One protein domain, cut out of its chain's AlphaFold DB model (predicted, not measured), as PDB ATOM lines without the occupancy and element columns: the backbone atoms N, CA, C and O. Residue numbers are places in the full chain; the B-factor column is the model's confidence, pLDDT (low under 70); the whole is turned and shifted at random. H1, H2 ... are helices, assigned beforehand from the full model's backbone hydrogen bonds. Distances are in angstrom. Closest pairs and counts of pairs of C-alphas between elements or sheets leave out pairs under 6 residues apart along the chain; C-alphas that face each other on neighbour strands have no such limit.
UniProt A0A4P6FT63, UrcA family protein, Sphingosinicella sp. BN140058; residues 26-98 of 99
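This is residues 26 to 98 of the 99 residues of the protein "UrcA family protein" of Sphingosinicella sp. BN140058 (UniProt A0A4P6FT63). A long helix, H2, makes the longest axis, and a second helix, H1, meets residues 70 to 77 of H2 with its residues 52 to 56 and spreads away from it toward H1's start, as a lopsided V. The short H3 folds back from the last part of H2 on the side where H1 begins, and a tail with no named element, residues 26 to 37, leads into H1. The printed part has 73 residues with three named helices, in the order H1, H2, H3, and no named strand; the class is all helix. It is only just compact, close to loose, with a radius of gyration of the C-alphas of 13.5 A, and its outline is elongated, with spans of 40 by 22 by 19 A.

H2, residues 64 to 88, is the longest helix, 36.0 A from first to last C-alpha; C-alpha 64 is at (-4.190, 24.331, -12.535) and C-alpha 88 at (-6.917, 16.966, -47.666). H1, residues 38 to 56, is 26.5 A long and begins with C-alpha 38 at (-5.220, 0.715, -39.023). H3, residues 90 to 96, is 10.5 A long and ends with C-alpha 96 at (-10.953, 9.662, -36.936).

H2 touches both other helices. It touches H1 with residues 70 to 77 alone, and H1 touches it with residues 52 to 56 alone. The closest C-alphas of the two are those of Cys 56 and Ile 70, 5.5 A apart. H1 and H2 run opposite ways at a steep tilt of 45 degrees. H2 touches H3 with residues 82 to 86 alone, and the closest C-alphas are those of Ala 86 and Ser 93, 5.1 A apart. H2 and H3 form a helical hairpin, running opposite ways at a shallow tilt of 34 degrees, only just short of steep. H1 and H3 are near each other, with 5 pairs of C-alphas within 10 A. In H1 and H2 every O i to N i+4 pair is within hydrogen-bond range; in H3 1 of 3 is, beside 2 of 4 O i to N i+3 pairs.

The two C-alphas farthest apart are those of Glu 36 and Ser 63, 39.7 A. The first and last printed C-alphas, of Thr 26 and Arg 98, are 25.7 A apart. The printed part has no cut. H1 to H2 is a short link of 7 residues, H2 to H3 a tight link of 1 residue, and there is no long link. The C-alphas of residues 26 to 37 lie 10 to 18 A from the mean of the C-alphas. The mean pLDDT of the printed part is 77.3; 22 residues, 26 to 38 and 90 to 98, are under 70, and H3 has a mean of 62.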
ATOM      1  N   THR A  26       4.104  24.109 -36.409       61.19
ATOM      2  CA  THR A  26       4.782  22.817 -36.565       61.19
ATOM      3  C   THR A  26       4.196  22.080 -37.761       61.19
ATOM      4  O   THR A  26       3.080  21.560 -37.717       61.19
ATOM      5  N   ARG A  27       4.957  22.007 -38.858       66.31
ATOM      6  CA  ARG A  27       4.582  21.186 -40.013       66.31
ATOM      7  C   ARG A  27       4.794  19.714 -39.670       66.31
ATOM      8  O   ARG A  27       5.922  19.285 -39.452       66.31
ATOM      9  N   VAL A  28       3.720  18.928 -39.681       64.81
ATOM     10  CA  VAL A  28       3.797  17.467 -39.546       64.81
ATOM     11  C   VAL A  28       3.819  16.856 -40.950       64.81
ATOM     12  O   VAL A  28       2.772  16.796 -41.599       64.81
ATOM     13  N   PRO A  29       4.981  16.415 -41.471       64.81
ATOM     14  CA  PRO A  29       5.028  15.835 -42.801       64.81
ATOM     15  C   PRO A  29       4.261  14.513 -42.815       64.81
ATOM     16  O   PRO A  29       4.633  13.553 -42.133       64.81
ATOM     17  N   LEU A  30       3.222  14.449 -43.648       61.62
ATOM     18  CA  LEU A  30       2.445  13.232 -43.910       61.62
ATOM     19  C   LEU A  30       3.226  12.188 -44.729       61.62
ATOM     20  O   LEU A  30       2.733  11.080 -44.916       61.62
ATOM     21  N   GLY A  31       4.432  12.535 -45.205       50.00
ATOM     22  CA  GLY A  31       5.258  11.732 -46.108       50.00
ATOM     23  C   GLY A  31       5.256  10.239 -45.770       50.00
ATOM     24  O   GLY A  31       5.657   9.841 -44.676       50.00
ATOM     25  N   GLY A  32       4.764   9.438 -46.716       55.84
ATOM     26  CA  GLY A  32       4.741   7.975 -46.655       55.84
ATOM     27  C   GLY A  32       3.624   7.348 -45.816       55.84
ATOM     28  O   GLY A  32       3.460   6.134 -45.874       55.84
ATOM     29  N   ILE A  33       2.834   8.122 -45.064       59.47
ATOM     30  CA  ILE A  33       1.679   7.575 -44.347       59.47
ATOM     31  C   ILE A  33       0.498   7.556 -45.311       59.47
ATOM     32  O   ILE A  33      -0.107   8.593 -45.577       59.47
ATOM     33  N   ARG A  34       0.153   6.369 -45.816       60.75
ATOM     34  CA  ARG A  34      -1.169   6.123 -46.392       60.75
ATOM     35  C   ARG A  34      -2.094   5.720 -45.246       60.75
ATOM     36  O   ARG A  34      -1.938   4.627 -44.716       60.75
ATOM     37  N   PRO A  35      -3.044   6.562 -44.822       61.16
ATOM     38  CA  PRO A  35      -4.012   6.236 -43.767       61.16
ATOM     39  C   PRO A  35      -5.089   5.251 -44.271       61.16
ATOM     40  O   PRO A  35      -6.288   5.432 -44.063       61.16
ATOM     41  N   GLU A  36      -4.649   4.226 -44.993       64.19
ATOM     42  CA  GLU A  36      -5.459   3.165 -45.579       64.19
ATOM     43  C   GLU A  36      -5.507   1.960 -44.623       64.19
ATOM     44  O   GLU A  36      -6.544   1.304 -44.533       64.19
ATOM     45  N   GLY A  37      -4.444   1.741 -43.831       64.19
ATOM     46  CA  GLY A  37      -4.358   0.696 -42.808       64.19
ATOM     47  C   GLY A  37      -4.537   1.198 -41.359       64.19
ATOM     48  O   GLY A  37      -4.180   2.335 -41.031       64.19
ATOM     49  N   PRO A  38      -5.038   0.350 -40.435       66.44
ATOM     50  CA  PRO A  38      -5.220   0.715 -39.023       66.44
ATOM     51  C   PRO A  38      -3.899   1.052 -38.305       66.44
ATOM     52  O   PRO A  38      -3.878   1.917 -37.425       66.44
ATOM     53  N   GLY A  39      -2.784   0.425 -38.703       72.75
ATOM     54  CA  GLY A  39      -1.447   0.718 -38.169       72.75
ATOM     55  C   GLY A  39      -0.927   2.106 -38.562       72.75
ATOM     56  O   GLY A  39      -0.365   2.822 -37.727       72.75
ATOM     57  N   ASP A  40      -1.190   2.528 -39.798       74.62
ATOM     58  CA  ASP A  40      -0.782   3.834 -40.323       74.62
ATOM     59  C   ASP A  40      -1.585   4.974 -39.699       74.62
ATOM     60  O   ASP A  40      -1.026   6.015 -39.344       74.62
ATOM     61  N   LEU A  41      -2.877   4.745 -39.451       75.38
ATOM     62  CA  LEU A  41      -3.721   5.689 -38.722       75.38
ATOM     63  C   LEU A  41      -3.240   5.881 -37.277       75.38
ATOM     64  O   LEU A  41      -3.167   7.009 -36.790       75.38
ATOM     65  N   ALA A  42      -2.877   4.800 -36.581       81.06
ATOM     66  CA  ALA A  42      -2.329   4.888 -35.228       81.06
ATOM     67  C   ALA A  42      -0.974   5.617 -35.207       81.06
ATOM     68  O   ALA A  42      -0.696   6.404 -34.298       81.06
ATOM     69  N   ARG A  43      -0.129   5.398 -36.221       81.81
ATOM     70  CA  ARG A  43       1.137   6.125 -36.386       81.81
ATOM     71  C   ARG A  43       0.901   7.615 -36.630       81.81
ATOM     72  O   ARG A  43       1.550   8.426 -35.974       81.81
ATOM     73  N   LEU A  44      -0.050   7.975 -37.492       81.50
ATOM     74  CA  LEU A  44      -0.447   9.365 -37.721       81.50
ATOM     75  C   LEU A  44      -0.951  10.024 -36.433       81.50
ATOM     76  O   LEU A  44      -0.457  11.085 -36.064       81.50
ATOM     77  N   LYS A  45      -1.855   9.358 -35.700       81.44
ATOM     78  CA  LYS A  45      -2.372   9.840 -34.408       81.44
ATOM     79  C   LYS A  45      -1.255  10.137 -33.412       81.44
ATOM     80  O   LYS A  45      -1.270  11.190 -32.786       81.44
ATOM     81  N   ARG A  46      -0.265   9.245 -33.292       85.06
ATOM     82  CA  ARG A  46       0.890   9.460 -32.402       85.06
ATOM     83  C   ARG A  46       1.732  10.665 -32.816       85.06
ATOM     84  O   ARG A  46       2.141  11.432 -31.955       85.06
ATOM     85  N   ARG A  47       1.958  10.861 -34.119       85.12
ATOM     86  CA  ARG A  47       2.710  12.022 -34.628       85.12
ATOM     87  C   ARG A  47       1.968  13.335 -34.384       85.12
ATOM     88  O   ARG A  47       2.592  14.303 -33.971       85.12
ATOM     89  N   LEU A  48       0.652  13.351 -34.598       85.94
ATOM     90  CA  LEU A  48      -0.187  14.518 -34.317       85.94
ATOM     91  C   LEU A  48      -0.224  14.826 -32.817       85.94
ATOM     92  O   LEU A  48      -0.050  15.977 -32.444       85.94
ATOM     93  N   ALA A  49      -0.358  13.813 -31.958       86.25
ATOM     94  CA  ALA A  49      -0.317  13.997 -30.507       86.25
ATOM     95  C   ALA A  49       1.019  14.601 -30.033       86.25
ATOM     96  O   ALA A  49       1.007  15.563 -29.272       86.25
ATOM     97  N   ALA A  50       2.152  14.102 -30.537       86.56
ATOM     98  CA  ALA A  50       3.471  14.647 -30.213       86.56
ATOM     99  C   ALA A  50       3.653  16.092 -30.716       86.56
ATOM    100  O   ALA A  50       4.221  16.931 -30.018       86.56
ATOM    101  N   ALA A  51       3.144  16.407 -31.911       86.19
ATOM    102  CA  ALA A  51       3.177  17.768 -32.442       86.19
ATOM    103  C   ALA A  51       2.307  18.725 -31.614       86.19
ATOM    104  O   ALA A  51       2.745  19.824 -31.289       86.19
ATOM    105  N   ILE A  52       1.108  18.288 -31.216       87.00
ATOM    106  CA  ILE A  52       0.227  19.047 -30.325       87.00
ATOM    107  C   ILE A  52       0.917  19.298 -28.982       87.00
ATOM    108  O   ILE A  52       0.862  20.413 -28.483       87.00
ATOM    109  N   GLU A  53       1.581  18.302 -28.399       86.69
ATOM    110  CA  GLU A  53       2.318  18.471 -27.139       86.69
ATOM    111  C   GLU A  53       3.514  19.422 -27.278       86.69
ATOM    112  O   GLU A  53       3.779  20.203 -26.372       86.69
ATOM    113  N   THR A  54       4.187  19.426 -28.432       85.50
ATOM    114  CA  THR A  54       5.281  20.369 -28.721       85.50
ATOM    115  C   THR A  54       4.784  21.817 -28.792       85.50
ATOM    116  O   THR A  54       5.483  22.725 -28.359       85.50
ATOM    117  N   VAL A  55       3.582  22.040 -29.336       85.44
ATOM    118  CA  VAL A  55       3.014  23.387 -29.523       85.44
ATOM    119  C   VAL A  55       2.261  23.873 -28.284       85.44
ATOM    120  O   VAL A  55       2.434  25.010 -27.866       85.44
ATOM    121  N   CYS A  56       1.422  23.021 -27.701       86.38
ATOM    122  CA  CYS A  56       0.537  23.369 -26.589       86.38
ATOM    123  C   CYS A  56       1.131  23.067 -25.212       86.38
ATOM    124  O   CYS A  56       0.480  23.344 -24.211       86.38
ATOM    125  N   GLY A  57       2.311  22.453 -25.149       86.81
ATOM    126  CA  GLY A  57       2.933  22.035 -23.903       86.81
ATOM    127  C   GLY A  57       2.418  20.699 -23.356       86.81
ATOM    128  O   GLY A  57       1.447  20.081 -23.830       86.81
ATOM    129  N   SER A  58       3.123  20.243 -22.323       86.19
ATOM    130  CA  SER A  58       2.814  19.032 -21.569       86.19
ATOM    131  C   SER A  58       2.139  19.380 -20.247       86.19
ATOM    132  O   SER A  58       2.407  20.423 -19.663       86.19
ATOM    133  N   TYR A  59       1.304  18.472 -19.747       85.69
ATOM    134  CA  TYR A  59       0.716  18.590 -18.410       85.69
ATOM    135  C   TYR A  59       1.728  18.307 -17.287       85.69
ATOM    136  O   TYR A  59       1.426  18.519 -16.116       85.69
ATOM    137  N   ALA A  60       2.918  17.796 -17.616       88.88
ATOM    138  CA  ALA A  60       3.941  17.478 -16.629       88.88
ATOM    139  C   ALA A  60       4.404  18.742 -15.882       88.88
ATOM    140  O   ALA A  60       5.057  19.604 -16.461       88.88
ATOM    141  N   GLY A  61       4.073  18.826 -14.590       85.62
ATOM    142  CA  GLY A  61       4.430  19.963 -13.735       85.62
ATOM    143  C   GLY A  61       3.575  21.216 -13.944       85.62
ATOM    144  O   GLY A  61       3.910  22.250 -13.375       85.62
ATOM    145  N   ALA A  62       2.493  21.129 -14.725       86.75
ATOM    146  CA  ALA A  62       1.589  22.249 -14.948       86.75
ATOM    147  C   ALA A  62       0.778  22.568 -13.681       86.75
ATOM    148  O   ALA A  62       0.264  21.681 -13.000       86.75
ATOM    149  N   SER A  63       0.643  23.853 -13.379       89.75
ATOM    150  CA  SER A  63      -0.335  24.365 -12.421       89.75
ATOM    151  C   SER A  63      -1.761  24.270 -12.975       89.75
ATOM    152  O   SER A  63      -1.973  24.132 -14.178       89.75
ATOM    153  N   THR A  64      -2.775  24.414 -12.121       86.94
ATOM    154  CA  THR A  64      -4.190  24.331 -12.535       86.94
ATOM    155  C   THR A  64      -4.593  25.367 -13.591       86.94
ATOM    156  O   THR A  64      -5.438  25.077 -14.441       86.94
ATOM    157  N   SER A  65      -4.000  26.565 -13.578       82.50
ATOM    158  CA  SER A  65      -4.207  27.571 -14.628       82.50
ATOM    159  C   SER A  65      -3.552  27.164 -15.948       82.50
ATOM    160  O   SER A  65      -4.181  27.272 -16.999       82.50
ATOM    161  N   GLU A  66      -2.331  26.629 -15.900       84.06
ATOM    162  CA  GLU A  66      -1.622  26.147 -17.093       84.06
ATOM    163  C   GLU A  66      -2.324  24.926 -17.694       84.06
ATOM    164  O   GLU A  66      -2.462  24.828 -18.909       84.06
ATOM    165  N   GLU A  67      -2.869  24.025 -16.873       89.56
ATOM    166  CA  GLU A  67      -3.671  22.897 -17.355       89.56
ATOM    167  C   GLU A  67      -4.876  23.357 -18.186       89.56
ATOM    168  O   GLU A  67      -5.206  22.731 -19.203       89.56
ATOM    169  N   TYR A  68      -5.535  24.445 -17.777       89.50
ATOM    170  CA  TYR A  68      -6.657  25.012 -18.520       89.50
ATOM    171  C   TYR A  68      -6.210  25.543 -19.886       89.50
ATOM    172  O   TYR A  68      -6.838  25.228 -20.901       89.50
ATOM    173  N   GLU A  69      -5.104  26.286 -19.929       86.94
ATOM    174  CA  GLU A  69      -4.537  26.831 -21.165       86.94
ATOM    175  C   GLU A  69      -4.055  25.722 -22.110       86.94
ATOM    176  O   GLU A  69      -4.427  25.705 -23.288       86.94
ATOM    177  N   ILE A  70      -3.338  24.724 -21.584       86.69
ATOM    178  CA  ILE A  70      -2.907  23.534 -22.330       86.69
ATOM    179  C   ILE A  70      -4.136  22.819 -22.903       86.69
ATOM    180  O   ILE A  70      -4.161  22.454 -24.080       86.69
ATOM    181  N   LYS A  71      -5.198  22.639 -22.109       89.44
ATOM    182  CA  LYS A  71      -6.434  21.983 -22.562       89.44
ATOM    183  C   LYS A  71      -7.141  22.776 -23.660       89.44
ATOM    184  O   LYS A  71      -7.595  22.175 -24.639       89.44
ATOM    185  N   ALA A  72      -7.233  24.096 -23.517       87.50
ATOM    186  CA  ALA A  72      -7.828  24.973 -24.520       87.50
ATOM    187  C   ALA A  72      -7.034  24.928 -25.837       87.50
ATOM    188  O   ALA A  72      -7.627  24.704 -26.897       87.50
ATOM    189  N   CYS A  73      -5.703  25.022 -25.765       88.56
ATOM    190  CA  CYS A  73      -4.818  24.915 -26.925       88.56
ATOM    191  C   CYS A  73      -4.965  23.560 -27.627       88.56
ATOM    192  O   CYS A  73      -5.203  23.504 -28.835       88.56
ATOM    193  N   ARG A  74      -4.915  22.453 -26.870       89.69
ATOM    194  CA  ARG A  74      -5.066  21.097 -27.421       89.69
ATOM    195  C   ARG A  74      -6.393  20.931 -28.157       89.69
ATOM    196  O   ARG A  74      -6.418  20.341 -29.234       89.69
ATOM    197  N   ARG A  75      -7.487  21.478 -27.618       88.25
ATOM    198  CA  ARG A  75      -8.806  21.427 -28.264       88.25
ATOM    199  C   ARG A  75      -8.826  22.193 -29.588       88.25
ATOM    200  O   ARG A  75      -9.325  21.657 -30.574       88.25
ATOM    201  N   ALA A  76      -8.267  23.402 -29.617       85.25
ATOM    202  CA  ALA A  76      -8.178  24.201 -30.838       85.25
ATOM    203  C   ALA A  76      -7.317  23.508 -31.908       85.25
ATOM    204  O   ALA A  76      -7.727  23.410 -33.064       85.25
ATOM    205  N   ALA A  77      -6.170  22.947 -31.511       85.00
ATOM    206  CA  ALA A  77      -5.283  22.219 -32.411       85.00
ATOM    207  C   ALA A  77      -5.957  20.976 -33.015       85.00
ATOM    208  O   ALA A  77      -5.831  20.737 -34.214       85.00
ATOM    209  N   ILE A  78      -6.709  20.210 -32.216       86.19
ATOM    210  CA  ILE A  78      -7.463  19.044 -32.702       86.19
ATOM    211  C   ILE A  78      -8.513  19.467 -33.734       86.19
ATOM    212  O   ILE A  78      -8.563  18.880 -34.809       86.19
ATOM    213  N   MET A  79      -9.304  20.505 -33.442       83.75
ATOM    214  CA  MET A  79     -10.326  20.992 -34.376       83.75
ATOM    215  C   MET A  79      -9.728  21.428 -35.716       83.75
ATOM    216  O   MET A  79     -10.276  21.122 -36.774       83.75
ATOM    217  N   GLU A  80      -8.591  22.121 -35.679       84.38
ATOM    218  CA  GLU A  80      -7.911  22.578 -36.889       84.38
ATOM    219  C   GLU A  80      -7.289  21.415 -37.678       84.38
ATOM    220  O   GLU A  80      -7.373  21.377 -38.907       84.38
ATOM    221  N   ILE A  81      -6.721  20.423 -36.988       83.69
ATOM    222  CA  ILE A  81      -6.235  19.185 -37.607       83.69
ATOM    223  C   ILE A  81      -7.385  18.441 -38.289       83.69
ATOM    224  O   ILE A  81      -7.231  18.020 -39.435       83.69
ATOM    225  N   ASP A  82      -8.532  18.301 -37.626       82.38
ATOM    226  CA  ASP A  82      -9.705  17.635 -38.194       82.38
ATOM    227  C   ASP A  82     -10.212  18.375 -39.438       82.38
ATOM    228  O   ASP A  82     -10.472  17.738 -40.462       82.38
ATOM    229  N   ARG A  83     -10.252  19.715 -39.407       81.88
ATOM    230  CA  ARG A  83     -10.588  20.544 -40.577       81.88
ATOM    231  C   ARG A  83      -9.635  20.278 -41.743       81.88
ATOM    232  O   ARG A  83     -10.076  19.976 -42.851       81.88
ATOM    233  N   GLN A  84      -8.325  20.329 -41.500       80.38
ATOM    234  CA  GLN A  84      -7.322  20.106 -42.545       80.38
ATOM    235  C   GLN A  84      -7.328  18.668 -43.077       80.38
ATOM    236  O   GLN A  84      -7.086  18.447 -44.266       80.38
ATOM    237  N   LEU A  85      -7.597  17.680 -42.221       78.69
ATOM    238  CA  LEU A  85      -7.727  16.285 -42.632       78.69
ATOM    239  C   LEU A  85      -9.004  16.053 -43.436       78.69
ATOM    240  O   LEU A  85      -8.954  15.296 -44.401       78.69
ATOM    241  N   ALA A  86     -10.115  16.711 -43.108       77.69
ATOM    242  CA  ALA A  86     -11.332  16.661 -43.916       77.69
ATOM    243  C   ALA A  86     -11.108  17.242 -45.323       77.69
ATOM    244  O   ALA A  86     -11.543  16.640 -46.303       77.69
ATOM    245  N   GLU A  87     -10.371  18.352 -45.430       79.06
ATOM    246  CA  GLU A  87     -10.047  18.998 -46.710       79.06
ATOM    247  C   GLU A  87      -9.061  18.187 -47.560       79.06
ATOM    248  O   GLU A  87      -9.233  18.058 -48.769       79.06
ATOM    249  N   LYS A  88      -8.008  17.640 -46.941       75.31
ATOM    250  CA  LYS A  88      -6.917  16.966 -47.666       75.31
ATOM    251  C   LYS A  88      -7.139  15.463 -47.840       75.31
ATOM    252  O   LYS A  88      -6.564  14.867 -48.745       75.31
ATOM    253  N   LEU A  89      -7.906  14.837 -46.947       73.62
ATOM    254  CA  LEU A  89      -8.058  13.384 -46.818       73.62
ATOM    255  C   LEU A  89      -9.488  13.011 -46.354       73.62
ATOM    256  O   LEU A  89      -9.669  12.453 -45.261       73.62
ATOM    257  N   PRO A  90     -10.525  13.246 -47.181       65.62
ATOM    258  CA  PRO A  90     -11.929  13.095 -46.775       65.62
ATOM    259  C   PRO A  90     -12.283  11.686 -46.257       65.62
ATOM    260  O   PRO A  90     -13.074  11.538 -45.326       65.62
ATOM    261  N   GLY A  91     -11.632  10.632 -46.769       66.06
ATOM    262  CA  GLY A  91     -11.823   9.247 -46.306       66.06
ATOM    263  C   GLY A  91     -11.175   8.898 -44.952       66.06
ATOM    264  O   GLY A  91     -11.369   7.796 -44.429       66.06
ATOM    265  N   VAL A  92     -10.372   9.793 -44.376       66.56
ATOM    266  CA  VAL A  92      -9.627   9.579 -43.118       66.56
ATOM    267  C   VAL A  92     -10.301  10.305 -41.968       66.56
ATOM    268  O   VAL A  92     -10.448   9.726 -40.892       66.56
ATOM    269  N   SER A  93     -10.794  11.520 -42.222       60.94
ATOM    270  CA  SER A  93     -11.564  12.302 -41.249       60.94
ATOM    271  C   SER A  93     -12.758  11.507 -40.707       60.94
ATOM    272  O   SER A  93     -12.936  11.387 -39.498       60.94
ATOM    273  N   ALA A  94     -13.499  10.811 -41.579       59.16
ATOM    274  CA  ALA A  94     -14.633   9.966 -41.184       59.16
ATOM    275  C   ALA A  94     -14.258   8.743 -40.313       59.16
ATOM    276  O   ALA A  94     -15.125   8.165 -39.656       59.16
ATOM    277  N   ARG A  95     -12.987   8.314 -40.311       59.75
ATOM    278  CA  ARG A  95     -12.471   7.218 -39.463       59.75
ATOM    279  C   ARG A  95     -11.854   7.725 -38.162       59.75
ATOM    280  O   ARG A  95     -11.802   6.984 -37.183       59.75
ATOM    281  N   LEU A  96     -11.397   8.973 -38.144       59.34
ATOM    282  CA  LEU A  96     -10.953   9.662 -36.936       59.34
ATOM    283  C   LEU A  96     -12.136  10.119 -36.078       59.34
ATOM    284  O   LEU A  96     -12.078   9.934 -34.866       59.34
ATOM    285  N   ALA A  97     -13.209  10.603 -36.711       54.56
ATOM    286  CA  ALA A  97     -14.405  11.136 -36.057       54.56
ATOM    287  C   ALA A  97     -15.347  10.081 -35.441       54.56
ATOM    288  O   ALA A  97     -16.216  10.436 -34.657       54.56
ATOM    289  N   ARG A  98     -15.201   8.782 -35.752       56.66
ATOM    290  CA  ARG A  98     -15.996   7.690 -35.133       56.66
ATOM    291  C   ARG A  98     -15.543   7.331 -33.706       56.66
ATOM    292  O   ARG A  98     -15.627   6.168 -33.316       56.66
TER     293      ARG A  98